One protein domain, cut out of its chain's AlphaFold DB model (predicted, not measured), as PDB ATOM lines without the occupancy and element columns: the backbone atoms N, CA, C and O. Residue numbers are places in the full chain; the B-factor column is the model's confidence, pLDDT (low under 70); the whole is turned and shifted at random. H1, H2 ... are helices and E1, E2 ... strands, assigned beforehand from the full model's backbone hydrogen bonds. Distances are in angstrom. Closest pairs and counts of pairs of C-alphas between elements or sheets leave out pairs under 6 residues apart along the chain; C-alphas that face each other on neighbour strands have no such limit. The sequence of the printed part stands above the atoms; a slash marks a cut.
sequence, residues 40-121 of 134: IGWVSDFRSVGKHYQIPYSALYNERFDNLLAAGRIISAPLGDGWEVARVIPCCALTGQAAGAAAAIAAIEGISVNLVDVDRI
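What this domain is: This is residues 40 to 121 of the 134 residues of the protein "FAD-dependent oxidoreductase" of Clostridiaceae bacterium (UniProt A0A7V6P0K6). One long helix, H2, makes the long axis, with the hairpin of E1 and E2 packed beside its residues 89 to 99 and the short helix H1 just before its first residue. A long looping stretch, residues 57 to 80, joins the hairpin to H1, and residues 110 to 121 fold back from the far end of H2 toward the hairpin. The 82 printed residues hold two named strands and two named helices in the order E1, E2, H1, H2; the class is mixed, with under half of the residues in named elements. The whole is compact, with a radius of gyration of the C-alphas of 12.9 A, yet elongated, spanning 42 by 23 by 15 A.

Where its parts are: E1 is residues 40 to 44, beginning at C-alpha 40 (-12.978, 30.783, 22.071). E2 is residues 52 to 56. H1 is residues 81 to 86. H2 is residues 89 to 109, 30.0 A long, ending at C-alpha 109 (-2.921, 23.318, 37.215).

How they stand to each other: E1 and E2 form an antiparallel hairpin at 153 degrees, with N 43 and O 53 within hydrogen-bond range at 2.8 A. E1 and H2 have 7 pairs of C-alphas within 8 A, the closest Val 43 and Cys 91 at 6.0 A. E2 and H2 are near each other, with 6 pairs of C-alphas within 10 A. H1 and H2 are close but not clearly touching: their closest C-alphas, of Ala 86 and Cys 92, are 6.8 A apart. Their lines stand at a steep tilt of 61 degrees, the same way. E1 and H1 are only just apart, with closest C-alphas at 8.1 A. In H1 and H2 every O i to N i+4 pair is within hydrogen-bond range.

The domain as a whole: The two C-alphas farthest apart, of Val 49 and Gly 110, are 42.0 A apart, while those of the first and last printed residues, Ile 40 and Ile 121, are 6.5 A apart. The link from E2 to H1 is long, with 24 residues. The printed part has no cut, and no printed residue is under 70 in pLDDT.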
ATOM      1  N   ILE A  40     -14.232  30.034  21.870       94.31
ATOM      2  CA  ILE A  40     -12.978  30.783  22.071       94.31
ATOM      3  C   ILE A  40     -12.986  32.163  21.402       94.31
ATOM      4  O   ILE A  40     -12.267  33.058  21.835       94.31
ATOM      5  N   GLY A  41     -13.771  32.359  20.340       92.31
ATOM      6  CA  GLY A  41     -13.812  33.630  19.617       92.31
ATOM      7  C   GLY A  41     -14.490  33.550  18.251       92.31
ATOM      8  O   GLY A  41     -15.022  32.507  17.860       92.31
ATOM      9  N   TRP A  42     -14.455  34.674  17.534       92.00
ATOM     10  CA  TRP A  42     -15.107  34.870  16.238       92.00
ATOM     11  C   TRP A  42     -14.099  34.988  15.097       92.00
ATOM     12  O   TRP A  42     -13.052  35.617  15.232       92.00
ATOM     13  N   VAL A  43     -14.460  34.441  13.937       90.69
ATOM     14  CA  VAL A  43     -13.705  34.548  12.685       90.69
ATOM     15  C   VAL A  43     -14.652  34.909  11.552       90.69
ATOM     16  O   VAL A  43     -15.756  34.387  11.462       90.69
ATOM     17  N   SER A  44     -14.236  35.813  10.671       88.19
ATOM     18  CA  SER A  44     -14.980  36.161   9.457       88.19
ATOM     19  C   SER A  44     -14.635  35.246   8.283       88.19
ATOM     20  O   SER A  44     -13.492  34.801   8.157       88.19
ATOM     21  N   ASP A  45     -15.587  35.038   7.371       87.44
ATOM     22  CA  ASP A  45     -15.277  34.444   6.067       87.44
ATOM     23  C   ASP A  45     -14.477  35.436   5.204       87.44
ATOM     24  O   ASP A  45     -14.765  36.632   5.168       87.44
ATOM     25  N   PHE A  46     -13.477  34.934   4.484       84.62
ATOM     26  CA  PHE A  46     -12.724  35.708   3.494       84.62
ATOM     27  C   PHE A  46     -13.402  35.709   2.114       84.62
ATOM     28  O   PHE A  46     -13.077  36.538   1.269       84.62
ATOM     29  N   ARG A  47     -14.322  34.766   1.869       84.94
ATOM     30  CA  ARG A  47     -15.012  34.562   0.586       84.94
ATOM     31  C   ARG A  47     -16.265  35.420   0.453       84.94
ATOM     32  O   ARG A  47     -16.683  35.714  -0.662       84.94
ATOM     33  N   SER A  48     -16.879  35.800   1.572       84.00
ATOM     34  CA  SER A  48     -18.112  36.587   1.594       84.00
ATOM     35  C   SER A  48     -18.125  37.562   2.760       84.00
ATOM     36  O   SER A  48     -17.881  37.176   3.902       84.00
ATOM     37  N   VAL A  49     -18.483  38.811   2.475       84.12
ATOM     38  CA  VAL A  49     -18.644  39.856   3.488       84.12
ATOM     39  C   VAL A  49     -19.814  39.512   4.419       84.12
ATOM     40  O   VAL A  49     -20.851  39.033   3.969       84.12
ATOM     41  N   GLY A  50     -19.652  39.772   5.718       83.06
ATOM     42  CA  GLY A  50     -20.736  39.715   6.709       83.06
ATOM     43  C   GLY A  50     -20.986  38.353   7.359       83.06
ATOM     44  O   GLY A  50     -21.735  38.302   8.339       83.06
ATOM     45  N   LYS A  51     -20.342  37.281   6.875       88.31
ATOM     46  CA  LYS A  51     -20.391  35.965   7.526       88.31
ATOM     47  C   LYS A  51     -19.373  35.871   8.650       88.31
ATOM     48  O   LYS A  51     -18.186  36.146   8.444       88.31
ATOM     49  N   HIS A  52     -19.840  35.445   9.814       89.69
ATOM     50  CA  HIS A  52     -19.029  35.304  11.012       89.69
ATOM     51  C   HIS A  52     -19.305  33.969  11.687       89.69
ATOM     52  O   HIS A  52     -20.447  33.592  11.940       89.69
ATOM     53  N   TYR A  53     -18.229  33.273  12.014       91.69
ATOM     54  CA  TYR A  53     -18.246  31.944  12.583       91.69
ATOM     55  C   TYR A  53     -17.608  31.977  13.954       91.69
ATOM     56  O   TYR A  53     -16.529  32.542  14.133       91.69
ATOM     57  N   GLN A  54     -18.266  31.345  14.910       92.75
ATOM     58  CA  GLN A  54     -17.698  31.148  16.224       92.75
ATOM     59  C   GLN A  54     -16.961  29.806  16.260       92.75
ATOM     60  O   GLN A  54     -17.463  28.802  15.751       92.75
ATOM     61  N   ILE A  55     -15.753  29.796  16.825       94.00
ATOM     62  CA  ILE A  55     -14.954  28.573  16.954       94.00
ATOM     63  C   ILE A  55     -15.170  27.989  18.352       94.00
ATOM     64  O   ILE A  55     -14.880  28.680  19.333       94.00
ATOM     65  N   PRO A  56     -15.649  26.740  18.469       95.31
ATOM     66  CA  PRO A  56     -15.760  26.070  19.756       95.31
ATOM     67  C   PRO A  56     -14.400  25.534  20.216       95.31
ATOM     68  O   PRO A  56     -13.633  24.986  19.420       95.31
ATOM     69  N   TYR A  57     -14.114  25.633  21.512       96.56
ATOM     70  CA  TYR A  57     -12.922  25.058  22.132       96.56
ATOM     71  C   TYR A  57     -12.877  23.533  21.957       96.56
ATOM     72  O   TYR A  57     -11.827  22.958  21.681       96.56
ATOM     73  N   SER A  58     -14.037  22.877  21.993       96.25
ATOM     74  CA  SER A  58     -14.208  21.447  21.709       96.25
ATOM     75  C   SER A  58     -13.770  20.988  20.313       96.25
ATOM     76  O   SER A  58     -13.637  19.780  20.098       96.25
ATOM     77  N   ALA A  59     -13.504  21.900  19.371       96.75
ATOM     78  CA  ALA A  59     -12.882  21.553  18.093       96.75
ATOM     79  C   ALA A  59     -11.345  21.463  18.165       96.75
ATOM     80  O   ALA A  59     -10.728  20.946  17.231       96.75
ATOM     81  N   LEU A  60     -10.718  21.957  19.238       97.06
ATOM     82  CA  LEU A  60      -9.261  22.006  19.392       97.06
ATOM     83  C   LEU A  60      -8.698  20.766  20.097       97.06
ATOM     84  O   LEU A  60      -7.522  20.477  19.921       97.06
ATOM     85  N   TYR A  61      -9.492  20.004  20.850       97.00
ATOM     86  CA  TYR A  61      -9.017  18.821  21.581       97.00
ATOM     87  C   TYR A  61      -9.868  17.579  21.302       97.00
ATOM     88  O   TYR A  61     -10.993  17.667  20.809       97.00
ATOM     89  N   ASN A  62      -9.331  16.409  21.649       96.06
ATOM     90  CA  ASN A  62     -10.047  15.135  21.637       96.06
ATOM     91  C   ASN A  62     -10.148  14.596  23.071       96.06
ATOM     92  O   ASN A  62      -9.137  14.512  23.754       96.06
ATOM     93  N   GLU A  63     -11.343  14.192  23.508       93.75
ATOM     94  CA  GLU A  63     -11.602  13.730  24.888       93.75
ATOM     95  C   GLU A  63     -10.829  12.470  25.309       93.75
ATOM     96  O   GLU A  63     -10.787  12.156  26.491       93.75
ATOM     97  N   ARG A  64     -10.228  11.736  24.367       95.25
ATOM     98  CA  ARG A  64      -9.431  10.533  24.652       95.25
ATOM     99  C   ARG A  64      -8.005  10.836  25.102       95.25
ATOM    100  O   ARG A  64      -7.308   9.909  25.500       95.25
ATOM    101  N   PHE A  65      -7.546  12.077  24.956       95.44
ATOM    102  CA  PHE A  65      -6.169  12.466  25.237       95.44
ATOM    103  C   PHE A  65      -6.147  13.707  26.119       95.44
ATOM    104  O   PHE A  65      -6.673  14.751  25.737       95.44
ATOM    105  N   ASP A  66      -5.468  13.612  27.257       95.62
ATOM    106  CA  ASP A  66      -5.492  14.678  28.258       95.62
ATOM    107  C   ASP A  66      -4.573  15.864  27.951       95.62
ATOM    108  O   ASP A  66      -4.682  16.921  28.564       95.62
ATOM    109  N   ASN A  67      -3.671  15.708  26.987       95.44
ATOM    110  CA  ASN A  67      -2.617  16.669  26.668       95.44
ATOM    111  C   ASN A  67      -2.513  16.976  25.164       95.44
ATOM    112  O   ASN A  67      -1.480  17.458  24.699       95.44
ATOM    113  N   LEU A  68      -3.563  16.681  24.388       96.06
ATOM    114  CA  LEU A  68      -3.570  16.891  22.941       96.06
ATOM    115  C   LEU A  68      -4.416  18.105  22.553       96.06
ATOM    116  O   LEU A  68      -5.639  18.094  22.687       96.06
ATOM    117  N   LEU A  69      -3.756  19.097  21.957       97.12
ATOM    118  CA  LEU A  69      -4.392  20.256  21.342       97.12
ATOM    119  C   LEU A  69      -3.987  20.379  19.871       97.12
ATOM    120  O   LEU A  69      -2.838  20.159  19.488       97.12
ATOM    121  N   ALA A  70      -4.950  20.757  19.046       96.62
ATOM    122  CA  ALA A  70      -4.802  21.093  17.646       96.62
ATOM    123  C   ALA A  70      -5.129  22.575  17.449       96.62
ATOM    124  O   ALA A  70      -6.057  23.105  18.057       96.62
ATOM    125  N   ALA A  71      -4.392  23.230  16.558       95.75
ATOM    126  CA  ALA A  71      -4.610  24.624  16.199       95.75
ATOM    127  C   ALA A  71      -4.553  24.813  14.678       95.75
ATOM    128  O   ALA A  71      -3.917  24.046  13.947       95.75
ATOM    129  N   GLY A  72      -5.242  25.843  14.193       93.38
ATOM    130  CA  GLY A  72      -5.356  26.176  12.780       93.38
ATOM    131  C   GLY A  72      -6.011  25.073  11.954       93.38
ATOM    132  O   GLY A  72      -7.023  24.488  12.321       93.38
ATOM    133  N   ARG A  73      -5.413  24.760  10.806       92.69
ATOM    134  CA  ARG A  73      -6.015  23.905   9.771       92.69
ATOM    135  C   ARG A  73      -6.282  22.449  10.186       92.69
ATOM    136  O   ARG A  73      -6.986  21.750   9.461       92.69
ATOM    137  N   ILE A  74      -5.689  21.982  11.286       94.50
ATOM    138  CA  ILE A  74      -5.818  20.594  11.760       94.50
ATOM    139  C   ILE A  74      -6.867  20.417  12.866       94.50
ATOM    140  O   ILE A  74      -7.040  19.292  13.336       94.50
ATOM    141  N   ILE A  75      -7.566  21.486  13.270       96.38
ATOM    142  CA  ILE A  75      -8.692  21.402  14.214       96.38
ATOM    143  C   ILE A  75      -9.825  20.543  13.652       96.38
ATOM    144  O   ILE A  75      -9.873  20.242  12.457       96.38
ATOM    145  N   SER A  76     -10.773  20.178  14.509       96.25
ATOM    146  CA  SER A  76     -11.945  19.389  14.145       96.25
ATOM    147  C   SER A  76     -12.904  20.156  13.235       96.25
ATOM    148  O   SER A  76     -13.913  20.687  13.678       96.25
ATOM    149  N   ALA A  77     -12.588  20.224  11.946       94.19
ATOM    150  CA  ALA A  77     -13.390  20.881  10.924       94.19
ATOM    151  C   ALA A  77     -13.641  19.911   9.754       94.19
ATOM    152  O   ALA A  77     -12.716  19.659   8.978       94.19
ATOM    153  N   PRO A  78     -14.837  19.298   9.630       89.69
ATOM    154  CA  PRO A  78     -15.147  18.369   8.547       89.69
ATOM    155  C   PRO A  78     -15.000  19.012   7.162       89.69
ATOM    156  O   PRO A  78     -14.946  20.232   7.013       89.69
ATOM    157  N   LEU A  79     -14.928  18.153   6.141       83.81
ATOM    158  CA  LEU A  79     -14.793  18.566   4.747       83.81
ATOM    159  C   LEU A  79     -15.913  19.544   4.357       83.81
ATOM    160  O   LEU A  79     -17.081  19.281   4.630       83.81
ATOM    161  N   GLY A  80     -15.541  20.656   3.720       87.44
ATOM    162  CA  GLY A  80     -16.454  21.738   3.354       87.44
ATOM    163  C   GLY A  80     -16.001  23.084   3.920       87.44
ATOM    164  O   GLY A  80     -14.808  23.317   4.124       87.44
ATOM    165  N   ASP A  81     -16.967  23.964   4.183       88.62
ATOM    166  CA  ASP A  81     -16.719  25.348   4.601       88.62
ATOM    167  C   ASP A  81     -15.926  25.458   5.905       88.62
ATOM    168  O   ASP A  81     -15.037  26.302   6.015       88.62
ATOM    169  N   GLY A  82     -16.181  24.564   6.866       89.50
ATOM    170  CA  GLY A  82     -15.444  24.512   8.128       89.50
ATOM    171  C   GLY A  82     -13.933  24.429   7.919       89.50
ATOM    172  O   GLY A  82     -13.179  25.190   8.525       89.50
ATOM    173  N   TRP A  83     -13.475  23.549   7.025       91.50
ATOM    174  CA  TRP A  83     -12.045  23.357   6.774       91.50
ATOM    175  C   TRP A  83     -11.426  24.520   5.983       91.50
ATOM    176  O   TRP A  83     -10.285  24.912   6.245       91.50
ATOM    177  N   GLU A  84     -12.183  25.118   5.059       90.62
ATOM    178  CA  GLU A  84     -11.744  26.299   4.302       90.62
ATOM    179  C   GLU A  84     -11.626  27.552   5.180       90.62
ATOM    180  O   GLU A  84     -10.743  28.382   4.961       90.62
ATOM    181  N   VAL A  85     -12.441  27.663   6.230       91.12
ATOM    182  CA  VAL A  85     -12.306  28.718   7.244       91.12
ATOM    183  C   VAL A  85     -11.204  28.373   8.255       91.12
ATOM    184  O   VAL A  85     -10.417  29.238   8.632       91.12
ATOM    185  N   ALA A  86     -11.065  27.107   8.658       92.00
ATOM    186  CA  ALA A  86     -10.045  26.670   9.622       92.00
ATOM    187  C   ALA A  86      -8.599  26.967   9.180       92.00
ATOM    188  O   ALA A  86      -7.692  27.098   9.999       92.00
ATOM    189  N   ARG A  87      -8.367  27.056   7.867       90.81
ATOM    190  CA  ARG A  87      -7.039  27.263   7.271       90.81
ATOM    191  C   ARG A  87      -6.619  28.722   7.102       90.81
ATOM    192  O   ARG A  87      -5.476  28.946   6.703       90.81
ATOM    193  N   VAL A  88      -7.508  29.697   7.306       90.75
ATOM    194  CA  VAL A  88      -7.156  31.108   7.085       90.75
ATOM    195  C   VAL A  88      -6.426  31.713   8.275       90.75
ATOM    196  O   VAL A  88      -6.631  31.313   9.417       90.75
ATOM    197  N   ILE A  89      -5.586  32.715   8.000       92.69
ATOM    198  CA  ILE A  89      -4.709  33.358   8.990       92.69
ATOM    199  C   ILE A  89      -5.468  33.806  10.252       92.69
ATOM    200  O   ILE A  89      -4.997  33.467  11.337       92.69
ATOM    201  N   PRO A  90      -6.642  34.473  10.173       90.31
ATOM    202  CA  PRO A  90      -7.359  34.891  11.381       90.31
ATOM    203  C   PRO A  90      -7.788  33.708  12.258       90.31
ATOM    204  O   PRO A  90      -7.663  33.763  13.478       90.31
ATOM    205  N   CYS A  91      -8.226  32.610  11.637       92.69
ATOM    206  CA  CYS A  91      -8.584  31.388  12.349       92.69
ATOM    207  C   CYS A  91      -7.366  30.731  13.003       92.69
ATOM    208  O   CYS A  91      -7.405  30.374  14.180       92.69
ATOM    209  N   CYS A  92      -6.261  30.618  12.263       93.94
ATOM    210  CA  CYS A  92      -5.009  30.066  12.772       93.94
ATOM    211  C   CYS A  92      -4.458  30.879  13.952       93.94
ATOM    212  O   CYS A  92      -3.994  30.288  14.922       93.94
ATOM    213  N   ALA A  93      -4.538  32.210  13.894       94.62
ATOM    214  CA  ALA A  93      -4.100  33.082  14.979       94.62
ATOM    215  C   ALA A  93      -4.969  32.904  16.235       94.62
ATOM    216  O   ALA A  93      -4.435  32.665  17.316       94.62
ATOM    217  N   LEU A  94      -6.299  32.935  16.081       94.81
ATOM    218  CA  LEU A  94      -7.238  32.761  17.192       94.81
ATOM    219  C   LEU A  94      -7.080  31.390  17.865       94.81
ATOM    220  O   LEU A  94      -6.929  31.296  19.081       94.81
ATOM    221  N   THR A  95      -7.095  30.319  17.072       96.00
ATOM    222  CA  THR A  95      -6.957  28.948  17.587       96.00
ATOM    223  C   THR A  95      -5.570  28.690  18.169       96.00
ATOM    224  O   THR A  95      -5.468  28.000  19.176       96.00
ATOM    225  N   GLY A  96      -4.512  29.264  17.587       95.88
ATOM    226  CA  GLY A  96      -3.151  29.177  18.117       95.88
ATOM    227  C   GLY A  96      -3.010  29.850  19.480       95.88
ATOM    228  O   GLY A  96      -2.450  29.253  20.398       95.88
ATOM    229  N   GLN A  97      -3.576  31.049  19.642       95.88
ATOM    230  CA  GLN A  97      -3.609  31.744  20.928       95.88
ATOM    231  C   GLN A  97      -4.381  30.939  21.980       95.88
ATOM    232  O   GLN A  97      -3.858  30.704  23.069       95.88
ATOM    233  N   ALA A  98      -5.593  30.485  21.649       96.19
ATOM    234  CA  ALA A  98      -6.426  29.727  22.579       96.19
ATOM    235  C   ALA A  98      -5.775  28.396  22.987       96.19
ATOM    236  O   ALA A  98      -5.724  28.082  24.173       96.19
ATOM    237  N   ALA A  99      -5.220  27.641  22.031       96.88
ATOM    238  CA  ALA A  99      -4.522  26.388  22.312       96.88
ATOM    239  C   ALA A  99      -3.271  26.608  23.177       96.88
ATOM    240  O   ALA A  99      -3.040  25.855  24.118       96.88
ATOM    241  N   GLY A 100      -2.476  27.648  22.902       96.69
ATOM    242  CA  GLY A 100      -1.294  27.969  23.705       96.69
ATOM    243  C   GLY A 100      -1.646  28.358  25.143       96.69
ATOM    244  O   GLY A 100      -1.045  27.845  26.085       96.69
ATOM    245  N   ALA A 101      -2.658  29.214  25.317       96.69
ATOM    246  CA  ALA A 101      -3.148  29.603  26.637       96.69
ATOM    247  C   ALA A 101      -3.716  28.401  27.407       96.69
ATOM    248  O   ALA A 101      -3.387  28.209  28.577       96.69
ATOM    249  N   ALA A 102      -4.502  27.552  26.741       96.88
ATOM    250  CA  ALA A 102      -5.049  26.344  27.342       96.88
ATOM    251  C   ALA A 102      -3.959  25.353  27.764       96.88
ATOM    252  O   ALA A 102      -4.018  24.821  28.869       96.88
ATOM    253  N   ALA A 103      -2.937  25.146  26.929       97.25
ATOM    254  CA  ALA A 103      -1.801  24.292  27.261       97.25
ATOM    255  C   ALA A 103      -1.039  24.807  28.493       97.25
ATOM    256  O   ALA A 103      -0.673  24.016  29.360       97.25
ATOM    257  N   ALA A 104      -0.832  26.124  28.597       97.31
ATOM    258  CA  ALA A 104      -0.175  26.731  29.751       97.31
ATOM    259  C   ALA A 104      -0.993  26.553  31.040       97.31
ATOM    260  O   ALA A 104      -0.442  26.138  32.057       97.31
ATOM    261  N   ILE A 105      -2.305  26.813  30.993       96.75
ATOM    262  CA  ILE A 105      -3.208  26.633  32.141       96.75
ATOM    263  C   ILE A 105      -3.235  25.166  32.580       96.75
ATOM    264  O   ILE A 105      -3.011  24.879  33.753       96.75
ATOM    265  N   ALA A 106      -3.439  24.243  31.636       97.38
ATOM    266  CA  ALA A 106      -3.471  22.810  31.906       97.38
ATOM    267  C   ALA A 106      -2.169  22.318  32.561       97.38
ATOM    268  O   ALA A 106      -2.211  21.568  33.534       97.38
ATOM    269  N   ALA A 107      -1.016  22.791  32.077       97.25
ATOM    270  CA  ALA A 107       0.286  22.439  32.633       97.25
ATOM    271  C   ALA A 107       0.514  23.001  34.046       97.25
ATOM    272  O   ALA A 107       1.082  22.305  34.884       97.25
ATOM    273  N   ILE A 108       0.080  24.236  34.321       97.38
ATOM    274  CA  ILE A 108       0.223  24.874  35.642       97.38
ATOM    275  C   ILE A 108      -0.682  24.204  36.680       97.38
ATOM    276  O   ILE A 108      -0.267  23.998  37.817       97.38
ATOM    277  N   GLU A 109      -1.912  23.866  36.299       96.88
ATOM    278  CA  GLU A 109      -2.921  23.318  37.215       96.88
ATOM    279  C   GLU A 109      -2.884  21.789  37.310       96.88
ATOM    280  O   GLU A 109      -3.533  21.212  38.179       96.88
ATOM    281  N   GLY A 110      -2.119  21.121  36.441       96.62
ATOM    282  CA  GLY A 110      -2.047  19.662  36.398       96.62
ATOM    283  C   GLY A 110      -3.366  19.012  35.976       96.62
ATOM    284  O   GLY A 110      -3.674  17.905  36.414       96.62
ATOM    285  N   ILE A 111      -4.154  19.702  35.149       97.19
ATOM    286  CA  ILE A 111      -5.456  19.235  34.660       97.19
ATOM    287  C   ILE A 111      -5.382  18.820  33.189       97.19
ATOM    288  O   ILE A 111      -4.495  19.236  32.445       97.19
ATOM    289  N   SER A 112      -6.351  18.016  32.755       97.00
ATOM    290  CA  SER A 112      -6.532  17.687  31.340       97.00
ATOM    291  C   SER A 112      -6.952  18.923  30.537       97.00
ATOM    292  O   SER A 112      -7.694  19.778  31.025       97.00
ATOM    293  N   VAL A 113      -6.523  19.014  29.274       96.56
ATOM    294  CA  VAL A 113      -6.860  20.141  28.383       96.56
ATOM    295  C   VAL A 113      -8.368  20.290  28.164       96.56
ATOM    296  O   VAL A 113      -8.837  21.385  27.861       96.56
ATOM    297  N   ASN A 114      -9.147  19.220  28.342       95.12
ATOM    298  CA  ASN A 114     -10.608  19.247  28.240       95.12
ATOM    299  C   ASN A 114     -11.306  19.869  29.471       95.12
ATOM    300  O   ASN A 114     -12.495  20.173  29.382       95.12
ATOM    301  N   LEU A 115     -10.587  20.073  30.584       95.94
ATOM    302  CA  LEU A 115     -11.082  20.682  31.827       95.94
ATOM    303  C   LEU A 115     -10.731  22.169  31.952       95.94
ATOM    304  O   LEU A 115     -11.132  22.811  32.921       95.94
ATOM    305  N   VAL A 116      -9.980  22.722  30.996       95.62
ATOM    306  CA  VAL A 116      -9.621  24.143  30.999       95.62
ATOM    307  C   VAL A 116     -10.883  24.993  30.878       95.62
ATOM    308  O   VAL A 116     -11.680  24.818  29.955       95.62
ATOM    309  N   ASP A 117     -11.030  25.947  31.795       94.69
ATOM    310  CA  ASP A 117     -12.104  26.932  31.750       94.69
ATOM    311  C   ASP A 117     -11.946  27.848  30.525       94.69
ATOM    312  O   ASP A 117     -10.979  28.609  30.395       94.69
ATOM    313  N   VAL A 118     -12.925  27.767  29.622       93.44
ATOM    314  CA  VAL A 118     -12.941  28.502  28.354       93.44
ATOM    315  C   VAL A 118     -12.971  30.012  28.582       93.44
ATOM    316  O   VAL A 118     -12.406  30.768  27.785       93.44
ATOM    317  N   ASP A 119     -13.546  30.474  29.693       92.56
ATOM    318  CA  ASP A 119     -13.636  31.901  29.996       92.56
ATOM    319  C   ASP A 119     -12.269  32.555  30.210       92.56
ATOM    320  O   ASP A 119     -12.125  33.760  29.994       92.56
ATOM    321  N   ARG A 120     -11.246  31.762  30.545       93.06
ATOM    322  CA  ARG A 120      -9.864  32.224  30.728       93.06
ATOM    323  C   ARG A 120      -9.070  32.313  29.429       93.06
ATOM    324  O   ARG A 120      -8.022  32.954  29.407       93.06
ATOM    325  N   ILE A 121      -9.541  31.670  28.362       93.12
ATOM    326  CA  ILE A 121      -8.836  31.579  27.070       93.12
ATOM    327  C   ILE A 121      -9.598  32.241  25.918       93.12
ATOM    328  O   ILE A 121      -9.049  32.378  24.822       93.12
TER     329      ILE A 121